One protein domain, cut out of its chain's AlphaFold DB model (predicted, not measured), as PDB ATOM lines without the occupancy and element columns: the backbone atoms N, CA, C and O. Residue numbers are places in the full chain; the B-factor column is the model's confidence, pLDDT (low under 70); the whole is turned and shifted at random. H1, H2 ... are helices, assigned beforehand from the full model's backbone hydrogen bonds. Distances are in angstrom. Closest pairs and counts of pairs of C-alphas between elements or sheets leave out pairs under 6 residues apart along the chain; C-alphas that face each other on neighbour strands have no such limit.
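This is residues 157 to 212 of the 214 residues of an uncharacterized protein of Bimuria novae-zelandiae CBS 107.79 (UniProt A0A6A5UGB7). This domain has little regular structure: a helix, H1, links a looped stretch, residues 157 to 172, at one end to a loose cluster of short H2, short H3 and loops at the other. The printed part has 56 residues, 20 of them in three named helices, H1, H2, H3 in order, with no named strand; the class is all helix. It is only just compact, close to loose, with a radius of gyration of the C-alphas of 12.2 A and spans of 32 by 23 by 17 A.

Find C-alpha 173 at (159.227, 195.114, 176.706); from there H1, residues 173 to 182, runs 14.2 A. H2 is residues 190 to 194, 6.0 A long. H3, residues 207 to 211, runs 8.3 A to C-alpha 211 at (149.389, 200.537, 183.573).

H1 is close to but not clearly touching H3; their closest C-alphas, Leu 180 and Asn 208, are 8.0 A apart. H1 and H2 are apart. H2 and H3 only just touch, with 3 pairs of C-alphas within 8 A, the closest Ile 191 and Ala 207 at 6.5 A. In H1 and H2 every O i to N i+4 pair is within hydrogen-bond range; in H3, 0 of 1, beside 2 of 2 O i to N i+3 pairs.

Look at Ile 159 and Ala 194, whose C-alphas are the farthest apart, 33.5 A. The printed part has no cut. The link H2 to H3 is long, 12 residues. No printed residue is under pLDDT 70.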
ATOM      1  N   TYR A 157     165.714 201.072 177.314       97.56
ATOM      2  CA  TYR A 157     167.104 200.624 177.252       97.56
ATOM      3  C   TYR A 157     168.055 201.803 177.462       97.56
ATOM      4  O   TYR A 157     167.971 202.813 176.769       97.56
ATOM      5  N   GLN A 158     168.988 201.659 178.399       97.62
ATOM      6  CA  GLN A 158     169.967 202.706 178.717       97.62
ATOM      7  C   GLN A 158     171.184 202.687 177.780       97.62
ATOM      8  O   GLN A 158     171.881 203.688 177.633       97.62
ATOM      9  N   ILE A 159     171.428 201.550 177.126       97.00
ATOM     10  CA  ILE A 159     172.582 201.289 176.263       97.00
ATOM     11  C   ILE A 159     172.074 200.581 175.000       97.00
ATOM     12  O   ILE A 159     171.127 199.796 175.070       97.00
ATOM     13  N   SER A 160     172.679 200.863 173.845       97.50
ATOM     14  CA  SER A 160     172.413 200.144 172.596       97.50
ATOM     15  C   SER A 160     173.152 198.800 172.561       97.50
ATOM     16  O   SER A 160     174.300 198.688 172.983       97.50
ATOM     17  N   ASN A 161     172.508 197.761 172.032       97.12
ATOM     18  CA  ASN A 161     173.112 196.448 171.815       97.12
ATOM     19  C   ASN A 161     172.746 195.935 170.417       97.12
ATOM     20  O   ASN A 161     171.674 195.360 170.212       97.12
ATOM     21  N   ALA A 162     173.661 196.127 169.463       96.94
ATOM     22  CA  ALA A 162     173.457 195.758 168.063       96.94
ATOM     23  C   ALA A 162     173.204 194.253 167.873       96.94
ATOM     24  O   ALA A 162     172.333 193.880 167.092       96.94
ATOM     25  N   LYS A 163     173.876 193.386 168.648       97.31
ATOM     26  CA  LYS A 163     173.707 191.921 168.556       97.31
ATOM     27  C   LYS A 163     172.280 191.474 168.876       97.31
ATOM     28  O   LYS A 163     171.822 190.466 168.353       97.31
ATOM     29  N   LYS A 164     171.582 192.215 169.741       94.50
ATOM     30  CA  LYS A 164     170.193 191.944 170.143       94.50
ATOM     31  C   LYS A 164     169.180 192.881 169.485       94.50
ATOM     32  O   LYS A 164     168.020 192.863 169.882       94.50
ATOM     33  N   GLN A 165     169.616 193.708 168.529       95.75
ATOM     34  CA  GLN A 165     168.794 194.737 167.881       95.75
ATOM     35  C   GLN A 165     168.109 195.691 168.882       95.75
ATOM     36  O   GLN A 165     166.978 196.113 168.677       95.75
ATOM     37  N   GLN A 166     168.779 196.026 169.988       97.31
ATOM     38  CA  GLN A 166     168.254 196.945 171.007       97.31
ATOM     39  C   GLN A 166     168.851 198.337 170.797       97.31
ATOM     40  O   GLN A 166     170.080 198.474 170.787       97.31
ATOM     41  N   LYS A 167     168.027 199.384 170.679       97.19
ATOM     42  CA  LYS A 167     168.522 200.771 170.623       97.19
ATOM     43  C   LYS A 167     168.318 201.484 171.959       97.19
ATOM     44  O   LYS A 167     167.324 201.278 172.652       97.19
ATOM     45  N   LYS A 168     169.268 202.352 172.323       97.56
ATOM     46  CA  LYS A 168     169.153 203.214 173.508       97.56
ATOM     47  C   LYS A 168     167.900 204.089 173.382       97.56
ATOM     48  O   LYS A 168     167.660 204.667 172.327       97.56
ATOM     49  N   GLY A 169     167.111 204.174 174.449       95.94
ATOM     50  CA  GLY A 169     165.861 204.934 174.504       95.94
ATOM     51  C   GLY A 169     164.611 204.171 174.046       95.94
ATOM     52  O   GLY A 169     163.500 204.610 174.362       95.94
ATOM     53  N   GLU A 170     164.754 203.023 173.373       95.62
ATOM     54  CA  GLU A 170     163.612 202.171 173.019       95.62
ATOM     55  C   GLU A 170     163.019 201.470 174.248       95.62
ATOM     56  O   GLU A 170     163.702 201.210 175.242       95.62
ATOM     57  N   VAL A 171     161.727 201.146 174.162       94.38
ATOM     58  CA  VAL A 171     160.972 200.479 175.228       94.38
ATOM     59  C   VAL A 171     161.512 199.069 175.472       94.38
ATOM     60  O   VAL A 171     161.598 198.239 174.565       94.38
ATOM     61  N   ASN A 172     161.814 198.764 176.732       95.62
ATOM     62  CA  ASN A 172     162.255 197.445 177.159       95.62
ATOM     63  C   ASN A 172     161.051 196.567 177.536       95.62
ATOM     64  O   ASN A 172     160.708 196.403 178.709       95.62
ATOM     65  N   TYR A 173     160.422 195.954 176.530       92.44
ATOM     66  CA  TYR A 173     159.227 195.114 176.706       92.44
ATOM     67  C   TYR A 173     159.419 193.949 177.691       92.44
ATOM     68  O   TYR A 173     158.493 193.589 178.421       92.44
ATOM     69  N   ASN A 174     160.627 193.380 177.763       92.56
ATOM     70  CA  ASN A 174     160.939 192.311 178.713       92.56
ATOM     71  C   ASN A 174     160.885 192.808 180.160       92.56
ATOM     72  O   ASN A 174     160.387 192.108 181.044       92.56
ATOM     73  N   GLN A 175     161.360 194.029 180.405       95.50
ATOM     74  CA  GLN A 175     161.279 194.654 181.717       95.50
ATOM     75  C   GLN A 175     159.846 195.081 182.054       95.50
ATOM     76  O   GLN A 175     159.407 194.804 183.169       95.50
ATOM     77  N   CYS A 176     159.076 195.611 181.091       94.19
ATOM     78  CA  CYS A 176     157.638 195.861 181.275       94.19
ATOM     79  C   CYS A 176     156.910 194.592 181.744       94.19
ATOM     80  O   CYS A 176     156.160 194.620 182.716       94.19
ATOM     81  N   ARG A 177     157.178 193.446 181.101       92.19
ATOM     82  CA  ARG A 177     156.605 192.149 181.497       92.19
ATOM     83  C   ARG A 177     156.960 191.776 182.936       92.19
ATOM     84  O   ARG A 177     156.073 191.371 183.679       92.19
ATOM     85  N   ARG A 178     158.229 191.904 183.335       94.50
ATOM     86  CA  ARG A 178     158.658 191.591 184.711       94.50
ATOM     87  C   ARG A 178     157.955 192.478 185.738       94.50
ATOM     88  O   ARG A 178     157.528 191.970 186.768       94.50
ATOM     89  N   MET A 179     157.795 193.769 185.445       94.75
ATOM     90  CA  MET A 179     157.078 194.706 186.317       94.75
ATOM     91  C   MET A 179     155.596 194.340 186.452       94.75
ATOM     92  O   MET A 179     155.072 194.339 187.562       94.75
ATOM     93  N   LEU A 180     154.943 193.961 185.350       93.06
ATOM     94  CA  LEU A 180     153.549 193.514 185.360       93.06
ATOM     95  C   LEU A 180     153.362 192.235 186.188       93.06
ATOM     96  O   LEU A 180     152.498 192.192 187.058       93.06
ATOM     97  N   VAL A 181     154.204 191.218 185.978       92.44
ATOM     98  CA  VAL A 181     154.141 189.966 186.754       92.44
ATOM     99  C   VAL A 181     154.393 190.231 188.240       92.44
ATOM    100  O   VAL A 181     153.646 189.738 189.079       92.44
ATOM    101  N   LYS A 182     155.381 191.075 188.575       94.31
ATOM    102  CA  LYS A 182     155.660 191.482 189.963       94.31
ATOM    103  C   LYS A 182     154.474 192.217 190.605       94.31
ATOM    104  O   LYS A 182     154.269 192.098 191.805       94.31
ATOM    105  N   GLY A 183     153.697 192.957 189.813       90.44
ATOM    106  CA  GLY A 183     152.468 193.627 190.246       90.44
ATOM    107  C   GLY A 183     151.218 192.736 190.275       90.44
ATOM    108  O   GLY A 183     150.141 193.250 190.571       90.44
ATOM    109  N   GLY A 184     151.337 191.441 189.956       90.00
ATOM    110  CA  GLY A 184     150.217 190.494 189.918       90.00
ATOM    111  C   GLY A 184     149.348 190.573 188.656       90.00
ATOM    112  O   GLY A 184     148.244 190.035 188.636       90.00
ATOM    113  N   TYR A 185     149.810 191.243 187.597       89.94
ATOM    114  CA  TYR A 185     149.062 191.388 186.347       89.94
ATOM    115  C   TYR A 185     149.310 190.210 185.393       89.94
ATOM    116  O   TYR A 185     150.427 189.702 185.271       89.94
ATOM    117  N   GLN A 186     148.276 189.806 184.648       88.50
ATOM    118  CA  GLN A 186     148.383 188.716 183.676       88.50
ATOM    119  C   GLN A 186     149.173 189.127 182.421       88.50
ATOM    120  O   GLN A 186     148.932 190.180 181.818       88.50
ATOM    121  N   VAL A 187     150.090 188.257 181.983       89.38
ATOM    122  CA  VAL A 187     150.866 188.417 180.741       89.38
ATOM    123  C   VAL A 187     150.927 187.071 179.989       89.38
ATOM    124  O   VAL A 187     151.430 186.110 180.565       89.38
ATOM    125  N   PRO A 188     150.480 186.980 178.716       87.50
ATOM    126  CA  PRO A 188     149.866 188.050 177.936       87.50
ATOM    127  C   PRO A 188     148.487 188.430 178.497       87.50
ATOM    128  O   PRO A 188     147.781 187.584 179.044       87.50
ATOM    129  N   CYS A 189     148.113 189.703 178.350       87.75
ATOM    130  CA  CYS A 189     146.773 190.175 178.676       87.75
ATOM    131  C   CYS A 189     145.741 189.501 177.773       87.75
ATOM    132  O   CYS A 189     146.080 188.999 176.697       87.75
ATOM    133  N   GLU A 190     144.477 189.544 178.180       85.44
ATOM    134  CA  GLU A 190     143.382 188.888 177.460       85.44
ATOM    135  C   GLU A 190     143.305 189.316 175.992       85.44
ATOM    136  O   GLU A 190     143.189 188.465 175.116       85.44
ATOM    137  N   ILE A 191     143.492 190.609 175.702       86.00
ATOM    138  CA  ILE A 191     143.489 191.129 174.326       86.00
ATOM    139  C   ILE A 191     144.644 190.538 173.508       86.00
ATOM    140  O   ILE A 191     144.453 190.106 172.375       86.00
ATOM    141  N   CYS A 192     145.865 190.499 174.051       87.88
ATOM    142  CA  CYS A 192     147.000 189.922 173.326       87.88
ATOM    143  C   CYS A 192     146.835 188.410 173.139       87.88
ATOM    144  O   CYS A 192     147.133 187.907 172.057       87.88
ATOM    145  N   ARG A 193     146.297 187.714 174.147       89.75
ATOM    146  CA  ARG A 193     146.002 186.280 174.083       89.75
ATOM    147  C   ARG A 193     144.945 185.966 173.022       89.75
ATOM    148  O   ARG A 193     145.157 185.056 172.230       89.75
ATOM    149  N   ALA A 194     143.865 186.746 172.953       85.44
ATOM    150  CA  ALA A 194     142.812 186.599 171.943       85.44
ATOM    151  C   ALA A 194     143.329 186.810 170.511       85.44
ATOM    152  O   ALA A 194     142.856 186.171 169.580       85.44
ATOM    153  N   ASN A 195     144.352 187.652 170.343       86.56
ATOM    154  CA  ASN A 195     145.028 187.872 169.064       86.56
ATOM    155  C   ASN A 195     146.125 186.829 168.756       86.56
ATOM    156  O   ASN A 195     146.972 187.077 167.899       86.56
ATOM    157  N   GLY A 196     146.187 185.713 169.492       87.31
ATOM    158  CA  GLY A 196     147.184 184.655 169.286       87.31
ATOM    159  C   GLY A 196     148.621 185.058 169.634       87.31
ATOM    160  O   GLY A 196     149.570 184.374 169.254       87.31
ATOM    161  N   LYS A 197     148.826 186.171 170.350       86.44
ATOM    162  CA  LYS A 197     150.169 186.624 170.728       86.44
ATOM    163  C   LYS A 197     150.602 185.933 172.014       86.44
ATOM    164  O   LYS A 197     149.984 186.112 173.061       86.44
ATOM    165  N   GLY A 198     151.743 185.246 171.964       83.88
ATOM    166  CA  GLY A 198     152.383 184.666 173.151       83.88
ATOM    167  C   GLY A 198     152.907 185.706 174.153       83.88
ATOM    168  O   GLY A 198     153.261 185.359 175.277       83.88
ATOM    169  N   MET A 199     152.957 186.991 173.776       85.19
ATOM    170  CA  MET A 199     153.474 188.068 174.622       85.19
ATOM    171  C   MET A 199     152.672 189.366 174.476       85.19
ATOM    172  O   MET A 199     152.155 189.693 173.406       85.19
ATOM    173  N   CYS A 200     152.603 190.140 175.565       85.19
ATOM    174  CA  CYS A 200     152.081 191.503 175.523       85.19
ATOM    175  C   CYS A 200     152.985 192.395 174.680       85.19
ATOM    176  O   CYS A 200     154.157 192.563 175.004       85.19
ATOM    177  N   SER A 201     152.416 193.034 173.658       82.50
ATOM    178  CA  SER A 201     153.156 194.011 172.864       82.50
ATOM    179  C   SER A 201     153.274 195.371 173.546       82.50
ATOM    180  O   SER A 201     154.091 196.164 173.112       82.50
ATOM    181  N   VAL A 202     152.442 195.675 174.555       83.69
ATOM    182  CA  VAL A 202     152.367 196.995 175.228       83.69
ATOM    183  C   VAL A 202     152.228 198.174 174.232       83.69
ATOM    184  O   VAL A 202     152.563 199.310 174.534       83.69
ATOM    185  N   LYS A 203     151.722 197.892 173.021       85.69
ATOM    186  CA  LYS A 203     151.406 198.869 171.960       85.69
ATOM    187  C   LYS A 203     149.975 199.395 172.126       85.69
ATOM    188  O   LYS A 203     149.280 198.970 173.047       85.69
ATOM    189  N   GLU A 204     149.531 200.265 171.220       75.00
ATOM    190  CA  GLU A 204     148.296 201.068 171.327       75.00
ATOM    191  C   GLU A 204     146.994 200.299 171.608       75.00
ATOM    192  O   GLU A 204     146.082 200.881 172.170       75.00
ATOM    193  N   ASN A 205     146.935 198.982 171.400       82.88
ATOM    194  CA  ASN A 205     145.746 198.165 171.696       82.88
ATOM    195  C   ASN A 205     145.968 197.098 172.784       82.88
ATOM    196  O   ASN A 205     145.209 196.139 172.908       82.88
ATOM    197  N   CYS A 206     147.049 197.194 173.555       88.44
ATOM    198  CA  CYS A 206     147.327 196.251 174.634       88.44
ATOM    199  C   CYS A 206     146.675 196.733 175.934       88.44
ATOM    200  O   CYS A 206     147.027 197.802 176.417       88.44
ATOM    201  N   ALA A 207     145.817 195.914 176.558       88.19
ATOM    202  CA  ALA A 207     145.217 196.248 177.860       88.19
ATOM    203  C   ALA A 207     146.267 196.642 178.914       88.19
ATOM    204  O   ALA A 207     146.061 197.566 179.693       88.19
ATOM    205  N   ASN A 208     147.441 196.000 178.884       89.75
ATOM    206  CA  ASN A 208     148.506 196.293 179.836       89.75
ATOM    207  C   ASN A 208     149.220 197.635 179.587       89.75
ATOM    208  O   ASN A 208     149.974 198.067 180.452       89.75
ATOM    209  N   ARG A 209     148.989 198.310 178.449       90.25
ATOM    210  CA  ARG A 209     149.511 199.663 178.175       90.25
ATOM    211  C   ARG A 209     148.972 200.684 179.178       90.25
ATOM    212  O   ARG A 209     149.695 201.603 179.533       90.25
ATOM    213  N   LEU A 210     147.746 200.483 179.667       90.69
ATOM    214  CA  LEU A 210     147.073 201.382 180.610       90.69
ATOM    215  C   LEU A 210     147.754 201.462 181.982       90.69
ATOM    216  O   LEU A 210     147.464 202.377 182.739       90.69
ATOM    217  N   TYR A 211     148.650 200.528 182.307       91.50
ATOM    218  CA  TYR A 211     149.389 200.537 183.573       91.50
ATOM    219  C   TYR A 211     150.711 201.296 183.501       91.50
ATOM    220  O   TYR A 211     151.429 201.335 184.497       91.50
ATOM    221  N   PHE A 212     151.055 201.864 182.345       93.00
ATOM    222  CA  PHE A 212     152.331 202.525 182.121       93.00
ATOM    223  C   PHE A 212     152.162 203.989 181.709       93.00
ATOM    224  O   PHE A 212     151.250 204.330 180.958       93.00
TER     225      PHE A 212